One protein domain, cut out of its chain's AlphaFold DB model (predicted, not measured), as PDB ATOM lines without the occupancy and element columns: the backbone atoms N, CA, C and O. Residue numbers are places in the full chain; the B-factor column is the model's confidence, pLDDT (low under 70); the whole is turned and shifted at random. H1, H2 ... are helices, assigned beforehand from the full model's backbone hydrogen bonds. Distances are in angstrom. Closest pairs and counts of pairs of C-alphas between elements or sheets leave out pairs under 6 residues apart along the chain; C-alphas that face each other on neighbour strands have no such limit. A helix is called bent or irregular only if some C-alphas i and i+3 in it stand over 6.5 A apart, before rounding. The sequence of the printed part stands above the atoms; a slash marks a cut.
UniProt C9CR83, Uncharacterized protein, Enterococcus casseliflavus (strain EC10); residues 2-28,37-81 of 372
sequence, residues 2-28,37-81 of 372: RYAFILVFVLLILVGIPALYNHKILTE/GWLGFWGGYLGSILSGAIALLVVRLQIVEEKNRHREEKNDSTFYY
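What this domain is: This is residues 2 to 28 and 37 to 81 of the 372 residues of an uncharacterized protein of Enterococcus casseliflavus (strain EC10) (UniProt C9CR83). Two long helices of unequal length make a loose, narrow V in a thin slab: the longer one, H2, makes most of the long axis, and H1 runs back the other way, coming nearest around Pro 18 of H1 and Trp 42 of H2. The V opens toward residue 2 of H1, and the greater part of H2, residues 47 to 81, stands free and sticks out as a long arm. The printed part has 72 residues with two named helices, H1 then H2, and no named strand; its class is all helix. It is extended, with a radius of gyration of the C-alphas of 21.7 A and spans of 77 by 30 by 6 A.

Where its parts are: Find C-alpha 37 at (179.368, 126.450, 139.263); from there H2, residues 37 to 81, runs 64.0 A to C-alpha 81 at (136.770, 102.607, 97.869). Then look at C-alpha 2 at (144.044, 131.625, 134.591), where H1, residues 2 to 28, begins; it is 38.9 A long. H1 is neither bent nor irregular, but only just: C-alphas 14 and 17 are 6.2 A apart.

How they stand to each other: Look at Pro 18 and Trp 42, whose C-alphas are the closest of H1 and H2, 7.8 A apart. The two helices are close but not clearly touching, with 2 pairs of C-alphas within 8 A. They run opposite ways at a shallow tilt of 20 degrees. In H2 every O i to N i+4 pair is within hydrogen-bond range; in H1 22 of 23 are.

The domain as a whole: The C-alphas farthest apart are those of Glu 28 and Tyr 81, 76.8 A. The link from H1 to H2 is across the cut: residues 29 to 36 are not printed, and C-alphas 28 and 37 are 17.4 A apart. Residues 2 to 13 and 23 to 28 of H1 also stand free. The mean pLDDT of the printed part is 77.9; look for values under 70 at residues 2 to 4, 25 to 28, 37 to 40 and 43.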
ATOM      1  N   ARG A   2     143.465 132.620 133.652       49.09
ATOM      2  CA  ARG A   2     144.044 131.625 134.591       49.09
ATOM      3  C   ARG A   2     145.457 131.126 134.226       49.09
ATOM      4  O   ARG A   2     146.298 131.018 135.106       49.09
ATOM      5  N   TYR A   3     145.749 130.906 132.942       55.66
ATOM      6  CA  TYR A   3     147.074 130.437 132.495       55.66
ATOM      7  C   TYR A   3     148.173 131.505 132.550       55.66
ATOM      8  O   TYR A   3     149.322 131.175 132.813       55.66
ATOM      9  N   ALA A   4     147.825 132.784 132.371       62.06
ATOM     10  CA  ALA A   4     148.787 133.885 132.451       62.06
ATOM     11  C   ALA A   4     149.310 134.075 133.884       62.06
ATOM     12  O   ALA A   4     150.497 134.293 134.084       62.06
ATOM     13  N   PHE A   5     148.439 133.910 134.885       70.62
ATOM     14  CA  PHE A   5     148.816 134.014 136.296       70.62
ATOM     15  C   PHE A   5     149.762 132.883 136.727       70.62
ATOM     16  O   PHE A   5     150.746 133.126 137.416       70.62
ATOM     17  N   ILE A   6     149.510 131.655 136.257       71.44
ATOM     18  CA  ILE A   6     150.376 130.492 136.508       71.44
ATOM     19  C   ILE A   6     151.749 130.693 135.858       71.44
ATOM     20  O   ILE A   6     152.767 130.429 136.486       71.44
ATOM     21  N   LEU A   7     151.784 131.204 134.627       75.06
ATOM     22  CA  LEU A   7     153.027 131.428 133.890       75.06
ATOM     23  C   LEU A   7     153.891 132.513 134.558       75.06
ATOM     24  O   LEU A   7     155.092 132.318 134.720       75.06
ATOM     25  N   VAL A   8     153.273 133.597 135.043       75.44
ATOM     26  CA  VAL A   8     153.944 134.650 135.830       75.44
ATOM     27  C   VAL A   8     154.455 134.119 137.173       75.44
ATOM     28  O   VAL A   8     155.574 134.435 137.566       75.44
ATOM     29  N   PHE A   9     153.679 133.280 137.863       76.62
ATOM     30  CA  PHE A   9     154.080 132.690 139.143       76.62
ATOM     31  C   PHE A   9     155.245 131.702 138.987       76.62
ATOM     32  O   PHE A   9     156.190 131.720 139.773       76.62
ATOM     33  N   VAL A  10     155.227 130.888 137.928       77.56
ATOM     34  CA  VAL A  10     156.325 129.978 137.570       77.56
ATOM     35  C   VAL A  10     157.589 130.762 137.199       77.56
ATOM     36  O   VAL A  10     158.669 130.408 137.663       77.56
ATOM     37  N   LEU A  11     157.467 131.867 136.454       75.81
ATOM     38  CA  LEU A  11     158.580 132.782 136.160       75.81
ATOM     39  C   LEU A  11     159.153 133.434 137.428       75.81
ATOM     40  O   LEU A  11     160.369 133.498 137.586       75.81
ATOM     41  N   LEU A  12     158.294 133.874 138.351       74.56
ATOM     42  CA  LEU A  12     158.704 134.449 139.636       74.56
ATOM     43  C   LEU A  12     159.442 133.442 140.518       74.56
ATOM     44  O   LEU A  12     160.394 133.817 141.188       74.56
ATOM     45  N   ILE A  13     159.046 132.172 140.506       76.75
ATOM     46  CA  ILE A  13     159.754 131.109 141.229       76.75
ATOM     47  C   ILE A  13     161.098 130.809 140.551       76.75
ATOM     48  O   ILE A  13     162.125 130.769 141.228       76.75
ATOM     49  N   LEU A  14     161.107 130.658 139.222       70.69
ATOM     50  CA  LEU A  14     162.300 130.316 138.439       70.69
ATOM     51  C   LEU A  14     163.365 131.416 138.432       70.69
ATOM     52  O   LEU A  14     164.539 131.094 138.318       70.69
ATOM     53  N   VAL A  15     162.980 132.689 138.552       76.06
ATOM     54  CA  VAL A  15     163.914 133.830 138.582       76.06
ATOM     55  C   VAL A  15     164.126 134.348 140.007       76.06
ATOM     56  O   VAL A  15     165.246 134.687 140.390       76.06
ATOM     57  N   GLY A  16     163.072 134.375 140.822       74.25
ATOM     58  CA  GLY A  16     163.096 134.934 142.173       74.25
ATOM     59  C   GLY A  16     163.828 134.064 143.189       74.25
ATOM     60  O   GLY A  16     164.569 134.607 144.005       74.25
ATOM     61  N   ILE A  17     163.698 132.732 143.132       74.50
ATOM     62  CA  ILE A  17     164.437 131.843 144.047       74.50
ATOM     63  C   ILE A  17     165.955 131.936 143.805       74.50
ATOM     64  O   ILE A  17     166.681 132.156 144.778       74.50
ATOM     65  N   PRO A  18     166.464 131.865 142.556       71.12
ATOM     66  CA  PRO A  18     167.888 132.073 142.293       71.12
ATOM     67  C   PRO A  18     168.385 133.459 142.704       71.12
ATOM     68  O   PRO A  18     169.466 133.562 143.276       71.12
ATOM     69  N   ALA A  19     167.601 134.517 142.464       73.56
ATOM     70  CA  ALA A  19     167.970 135.882 142.839       73.56
ATOM     71  C   ALA A  19     168.090 136.058 144.363       73.56
ATOM     72  O   ALA A  19     169.062 136.646 144.841       73.56
ATOM     73  N   LEU A  20     167.147 135.502 145.134       75.06
ATOM     74  CA  LEU A  20     167.179 135.522 146.601       75.06
ATOM     75  C   LEU A  20     168.370 134.740 147.164       75.06
ATOM     76  O   LEU A  20     169.019 135.188 148.109       75.06
ATOM     77  N   TYR A  21     168.678 133.585 146.576       71.62
ATOM     78  CA  TYR A  21     169.808 132.766 147.009       71.62
ATOM     79  C   TYR A  21     171.153 133.420 146.656       71.62
ATOM     80  O   TYR A  21     172.070 133.426 147.474       71.62
ATOM     81  N   ASN A  22     171.248 134.052 145.480       72.44
ATOM     82  CA  ASN A  22     172.424 134.818 145.069       72.44
ATOM     83  C   ASN A  22     172.667 136.017 146.005       72.44
ATOM     84  O   ASN A  22     173.801 136.277 146.397       72.44
ATOM     85  N   HIS A  23     171.596 136.698 146.434       72.50
ATOM     86  CA  HIS A  23     171.677 137.779 147.419       72.50
ATOM     87  C   HIS A  23     172.206 137.294 148.779       72.50
ATOM     88  O   HIS A  23     173.083 137.939 149.346       72.50
ATOM     89  N   LYS A  24     171.749 136.131 149.266       71.81
ATOM     90  CA  LYS A  24     172.257 135.532 150.513       71.81
ATOM     91  C   LYS A  24     173.735 135.136 150.442       71.81
ATOM     92  O   LYS A  24     174.482 135.411 151.379       71.81
ATOM     93  N   ILE A  25     174.168 134.535 149.332       69.19
ATOM     94  CA  ILE A  25     175.575 134.157 149.120       69.19
ATOM     95  C   ILE A  25     176.481 135.401 149.129       69.19
ATOM     96  O   ILE A  25     177.534 135.387 149.763       69.19
ATOM     97  N   LEU A  26     176.042 136.493 148.491       65.38
ATOM     98  CA  LEU A  26     176.746 137.782 148.474       65.38
ATOM     99  C   LEU A  26     176.878 138.420 149.866       65.38
ATOM    100  O   LEU A  26     177.878 139.083 150.133       65.38
ATOM    101  N   THR A  27     175.897 138.230 150.754       67.88
ATOM    102  CA  THR A  27     175.933 138.778 152.120       67.88
ATOM    103  C   THR A  27     176.763 137.954 153.107       67.88
ATOM    104  O   THR A  27     177.271 138.521 154.070       67.88
ATOM    105  N   GLU A  28     176.917 136.642 152.896       65.25
ATOM    106  CA  GLU A  28     177.588 135.743 153.856       65.25
ATOM    107  C   GLU A  28     179.057 135.430 153.510       65.25
ATOM    108  O   GLU A  28     179.824 135.110 154.413       65.25
ATOM    109  N   GLY A  37     180.151 127.659 138.986       63.66
ATOM    110  CA  GLY A  37     179.368 126.450 139.263       63.66
ATOM    111  C   GLY A  37     177.880 126.737 139.480       63.66
ATOM    112  O   GLY A  37     177.022 125.960 139.060       63.66
ATOM    113  N   TRP A  38     177.560 127.874 140.102       67.94
ATOM    114  CA  TRP A  38     176.185 128.270 140.415       67.94
ATOM    115  C   TRP A  38     175.420 128.772 139.185       67.94
ATOM    116  O   TRP A  38     174.296 128.329 138.934       67.94
ATOM    117  N   LEU A  39     176.029 129.654 138.383       64.12
ATOM    118  CA  LEU A  39     175.460 130.084 137.102       64.12
ATOM    119  C   LEU A  39     175.358 128.915 136.118       64.12
ATOM    120  O   LEU A  39     174.343 128.793 135.437       64.12
ATOM    121  N   GLY A  40     176.351 128.019 136.099       66.44
ATOM    122  CA  GLY A  40     176.305 126.786 135.312       66.44
ATOM    123  C   GLY A  40     175.152 125.862 135.715       66.44
ATOM    124  O   GLY A  40     174.441 125.357 134.845       66.44
ATOM    125  N   PHE A  41     174.897 125.697 137.018       73.81
ATOM    126  CA  PHE A  41     173.774 124.901 137.526       73.81
ATOM    127  C   PHE A  41     172.419 125.465 137.081       73.81
ATOM    128  O   PHE A  41     171.607 124.732 136.518       73.81
ATOM    129  N   TRP A  42     172.171 126.765 137.274       72.69
ATOM    130  CA  TRP A  42     170.896 127.379 136.879       72.69
ATOM    131  C   TRP A  42     170.741 127.520 135.368       72.69
ATOM    132  O   TRP A  42     169.635 127.339 134.863       72.69
ATOM    133  N   GLY A  43     171.827 127.770 134.634       68.19
ATOM    134  CA  GLY A  43     171.837 127.736 133.173       68.19
ATOM    135  C   GLY A  43     171.468 126.352 132.632       68.19
ATOM    136  O   GLY A  43     170.630 126.244 131.737       68.19
ATOM    137  N   GLY A  44     172.009 125.284 133.230       72.25
ATOM    138  CA  GLY A  44     171.654 123.902 132.896       72.25
ATOM    139  C   GLY A  44     170.227 123.521 133.312       72.25
ATOM    140  O   GLY A  44     169.495 122.897 132.543       72.25
ATOM    141  N   TYR A  45     169.787 123.936 134.501       75.25
ATOM    142  CA  TYR A  45     168.441 123.664 135.014       75.25
ATOM    143  C   TYR A  45     167.353 124.390 134.203       75.25
ATOM    144  O   TYR A  45     166.392 123.771 133.753       75.25
ATOM    145  N   LEU A  46     167.522 125.686 133.927       72.38
ATOM    146  CA  LEU A  46     166.582 126.452 133.102       72.38
ATOM    147  C   LEU A  46     166.618 126.004 131.639       72.38
ATOM    148  O   LEU A  46     165.564 125.855 131.021       72.38
ATOM    149  N   GLY A  47     167.811 125.731 131.103       72.06
ATOM    150  CA  GLY A  47     167.981 125.202 129.752       72.06
ATOM    151  C   GLY A  47     167.308 123.839 129.558       72.06
ATOM    152  O   GLY A  47     166.683 123.610 128.525       72.06
ATOM    153  N   SER A  48     167.367 122.954 130.559       77.81
ATOM    154  CA  SER A  48     166.706 121.638 130.516       77.81
ATOM    155  C   SER A  48     165.179 121.716 130.650       77.81
ATOM    156  O   SER A  48     164.469 121.005 129.942       77.81
ATOM    157  N   ILE A  49     164.644 122.619 131.478       75.12
ATOM    158  CA  ILE A  49     163.191 122.847 131.565       75.12
ATOM    159  C   ILE A  49     162.653 123.444 130.263       75.12
ATOM    160  O   ILE A  49     161.631 122.988 129.745       75.12
ATOM    161  N   LEU A  50     163.339 124.452 129.715       71.25
ATOM    162  CA  LEU A  50     162.927 125.105 128.477       71.25
ATOM    163  C   LEU A  50     162.999 124.136 127.290       71.25
ATOM    164  O   LEU A  50     162.061 124.077 126.496       71.25
ATOM    165  N   SER A  51     164.064 123.334 127.195       70.00
ATOM    166  CA  SER A  51     164.192 122.322 126.141       70.00
ATOM    167  C   SER A  51     163.128 121.230 126.264       70.00
ATOM    168  O   SER A  51     162.514 120.877 125.259       70.00
ATOM    169  N   GLY A  52     162.812 120.774 127.481       80.00
ATOM    170  CA  GLY A  52     161.711 119.843 127.733       80.00
ATOM    171  C   GLY A  52     160.341 120.406 127.334       80.00
ATOM    172  O   GLY A  52     159.536 119.706 126.719       80.00
ATOM    173  N   ALA A  53     160.081 121.686 127.617       76.19
ATOM    174  CA  ALA A  53     158.837 122.356 127.238       76.19
ATOM    175  C   ALA A  53     158.698 122.521 125.714       76.19
ATOM    176  O   ALA A  53     157.629 122.251 125.163       76.19
ATOM    177  N   ILE A  54     159.776 122.913 125.024       75.00
ATOM    178  CA  ILE A  54     159.809 123.016 123.557       75.00
ATOM    179  C   ILE A  54     159.624 121.633 122.924       75.00
ATOM    180  O   ILE A  54     158.812 121.493 122.012       75.00
ATOM    181  N   ALA A  55     160.302 120.603 123.437       84.81
ATOM    182  CA  ALA A  55     160.147 119.230 122.960       84.81
ATOM    183  C   ALA A  55     158.696 118.739 123.104       84.81
ATOM    184  O   ALA A  55     158.133 118.202 122.153       84.81
ATOM    185  N   LEU A  56     158.048 118.991 124.247       83.62
ATOM    186  CA  LEU A  56     156.631 118.667 124.449       83.62
ATOM    187  C   LEU A  56     155.709 119.407 123.473       83.62
ATOM    188  O   LEU A  56     154.732 118.827 122.998       83.62
ATOM    189  N   LEU A  57     155.997 120.674 123.174       82.31
ATOM    190  CA  LEU A  57     155.227 121.470 122.220       82.31
ATOM    191  C   LEU A  57     155.367 120.897 120.803       82.31
ATOM    192  O   LEU A  57     154.356 120.639 120.152       82.31
ATOM    193  N   VAL A  58     156.597 120.623 120.361       86.31
ATOM    194  CA  VAL A  58     156.884 120.025 119.047       86.31
ATOM    195  C   VAL A  58     156.222 118.657 118.910       86.31
ATOM    196  O   VAL A  58     155.532 118.425 117.923       86.31
ATOM    197  N   VAL A  59     156.342 117.785 119.915       90.94
ATOM    198  CA  VAL A  59     155.681 116.471 119.914       90.94
ATOM    199  C   VAL A  59     154.162 116.623 119.835       90.94
ATOM    200  O   VAL A  59     153.510 115.905 119.085       90.94
ATOM    201  N   ARG A  60     153.569 117.582 120.556       82.19
ATOM    202  CA  ARG A  60     152.126 117.842 120.449       82.19
ATOM    203  C   ARG A  60     151.720 118.314 119.056       82.19
ATOM    204  O   ARG A  60     150.708 117.831 118.558       82.19
ATOM    205  N   LEU A  61     152.482 119.217 118.439       86.62
ATOM    206  CA  LEU A  61     152.227 119.659 117.065       86.62
ATOM    207  C   LEU A  61     152.345 118.491 116.083       86.62
ATOM    208  O   LEU A  61     151.440 118.297 115.281       86.62
ATOM    209  N   GLN A  62     153.386 117.666 116.210       85.38
ATOM    210  CA  GLN A  62     153.578 116.471 115.385       85.38
ATOM    211  C   GLN A  62     152.420 115.479 115.529       85.38
ATOM    212  O   GLN A  62     151.896 115.020 114.523       85.38
ATOM    213  N   ILE A  63     151.957 115.200 116.752       88.75
ATOM    214  CA  ILE A  63     150.815 114.302 116.992       88.75
ATOM    215  C   ILE A  63     149.528 114.861 116.374       88.75
ATOM    216  O   ILE A  63     148.703 114.098 115.874       88.75
ATOM    217  N   VAL A  64     149.307 116.178 116.442       89.06
ATOM    218  CA  VAL A  64     148.130 116.813 115.830       89.06
ATOM    219  C   VAL A  64     148.209 116.734 114.305       89.06
ATOM    220  O   VAL A  64     147.231 116.332 113.677       89.06
ATOM    221  N   GLU A  65     149.367 117.046 113.725       89.50
ATOM    222  CA  GLU A  65     149.620 116.960 112.284       89.50
ATOM    223  C   GLU A  65     149.436 115.524 111.773       89.50
ATOM    224  O   GLU A  65     148.721 115.285 110.804       89.50
ATOM    225  N   GLU A  66     150.008 114.542 112.472       88.75
ATOM    226  CA  GLU A  66     149.915 113.126 112.121       88.75
ATOM    227  C   GLU A  66     148.480 112.601 112.234       88.75
ATOM    228  O   GLU A  66     148.016 111.890 111.346       88.75
ATOM    229  N   LYS A  67     147.729 113.006 113.268       87.69
ATOM    230  CA  LYS A  67     146.298 112.680 113.381       87.69
ATOM    231  C   LYS A  67     145.478 113.275 112.242       87.69
ATOM    232  O   LYS A  67     144.561 112.610 111.759       87.69
ATOM    233  N   ASN A  68     145.782 114.506 111.833       86.88
ATOM    234  CA  ASN A  68     145.104 115.155 110.714       86.88
ATOM    235  C   ASN A  68     145.431 114.446 109.397       86.88
ATOM    236  O   ASN A  68     144.507 114.078 108.677       86.88
ATOM    237  N   ARG A  69     146.712 114.156 109.134       87.38
ATOM    238  CA  ARG A  69     147.150 113.416 107.942       87.38
ATOM    239  C   ARG A  69     146.529 112.023 107.881       87.38
ATOM    240  O   ARG A  69     145.963 111.652 106.864       87.38
ATOM    241  N   HIS A  70     146.545 111.283 108.987       89.06
ATOM    242  CA  HIS A  70     145.952 109.949 109.044       89.06
ATOM    243  C   HIS A  70     144.428 109.973 108.830       89.06
ATOM    244  O   HIS A  70     143.862 109.076 108.206       89.06
ATOM    245  N   ARG A  71     143.742 111.018 109.316       87.75
ATOM    246  CA  ARG A  71     142.318 111.231 109.026       87.75
ATOM    247  C   ARG A  71     142.088 111.524 107.542       87.75
ATOM    248  O   ARG A  71     141.159 110.966 106.969       87.75
ATOM    249  N   GLU A  72     142.915 112.368 106.930       88.38
ATOM    250  CA  GLU A  72     142.843 112.671 105.496       88.38
ATOM    251  C   GLU A  72     143.091 111.424 104.639       88.38
ATOM    252  O   GLU A  72     142.266 111.121 103.782       88.38
ATOM    253  N   GLU A  73     144.125 110.636 104.939       90.06
ATOM    254  CA  GLU A  73     144.418 109.357 104.276       90.06
ATOM    255  C   GLU A  73     143.244 108.374 104.388       90.06
ATOM    256  O   GLU A  73     142.868 107.718 103.413       90.06
ATOM    257  N   LYS A  74     142.621 108.283 105.572       90.62
ATOM    258  CA  LYS A  74     141.433 107.447 105.786       90.62
ATOM    259  C   LYS A  74     140.238 107.941 104.970       90.62
ATOM    260  O   LYS A  74     139.502 107.119 104.420       90.62
ATOM    261  N   ASN A  75     140.040 109.256 104.894       92.81
ATOM    262  CA  ASN A  75     138.966 109.857 104.110       92.81
ATOM    263  C   ASN A  75     139.174 109.604 102.611       92.81
ATOM    264  O   ASN A  75     138.239 109.148 101.959       92.81
ATOM    265  N   ASP A  76     140.389 109.830 102.096       92.94
ATOM    266  CA  ASP A  76     140.769 109.543 100.706       92.94
ATOM    267  C   ASP A  76     140.532 108.051 100.403       92.94
ATOM    268  O   ASP A  76     139.827 107.707  99.458       92.94
ATOM    269  N   SER A  77     141.028 107.151 101.257       93.44
ATOM    270  CA  SER A  77     140.857 105.698 101.088       93.44
ATOM    271  C   SER A  77     139.383 105.280 101.059       93.44
ATOM    272  O   SER A  77     138.987 104.445 100.249       93.44
ATOM    273  N   THR A  78     138.557 105.870 101.929       94.00
ATOM    274  CA  THR A  78     137.115 105.583 101.985       94.00
ATOM    275  C   THR A  78     136.405 106.103 100.739       94.00
ATOM    276  O   THR A  78     135.597 105.381 100.155       94.00
ATOM    277  N   PHE A  79     136.725 107.326 100.303       94.62
ATOM    278  CA  PHE A  79     136.182 107.891  99.072       94.62
ATOM    279  C   PHE A  79     136.542 107.021  97.866       94.62
ATOM    280  O   PHE A  79     135.637 106.589  97.161       94.62
ATOM    281  N   TYR A  80     137.821 106.686  97.666       94.69
ATOM    282  CA  TYR A  80     138.250 105.871  96.525       94.69
ATOM    283  C   TYR A  80     137.683 104.452  96.556       94.69
ATOM    284  O   TYR A  80     137.371 103.898  95.504       94.69
ATOM    285  N   TYR A  81     137.484 103.873  97.742       94.75
ATOM    286  CA  TYR A  81     136.770 102.607  97.869       94.75
ATOM    287  C   TYR A  81     135.333 102.721  97.337       94.75
ATOM    288  O   TYR A  81     134.947 101.960  96.448       94.75
TER     289      TYR A  81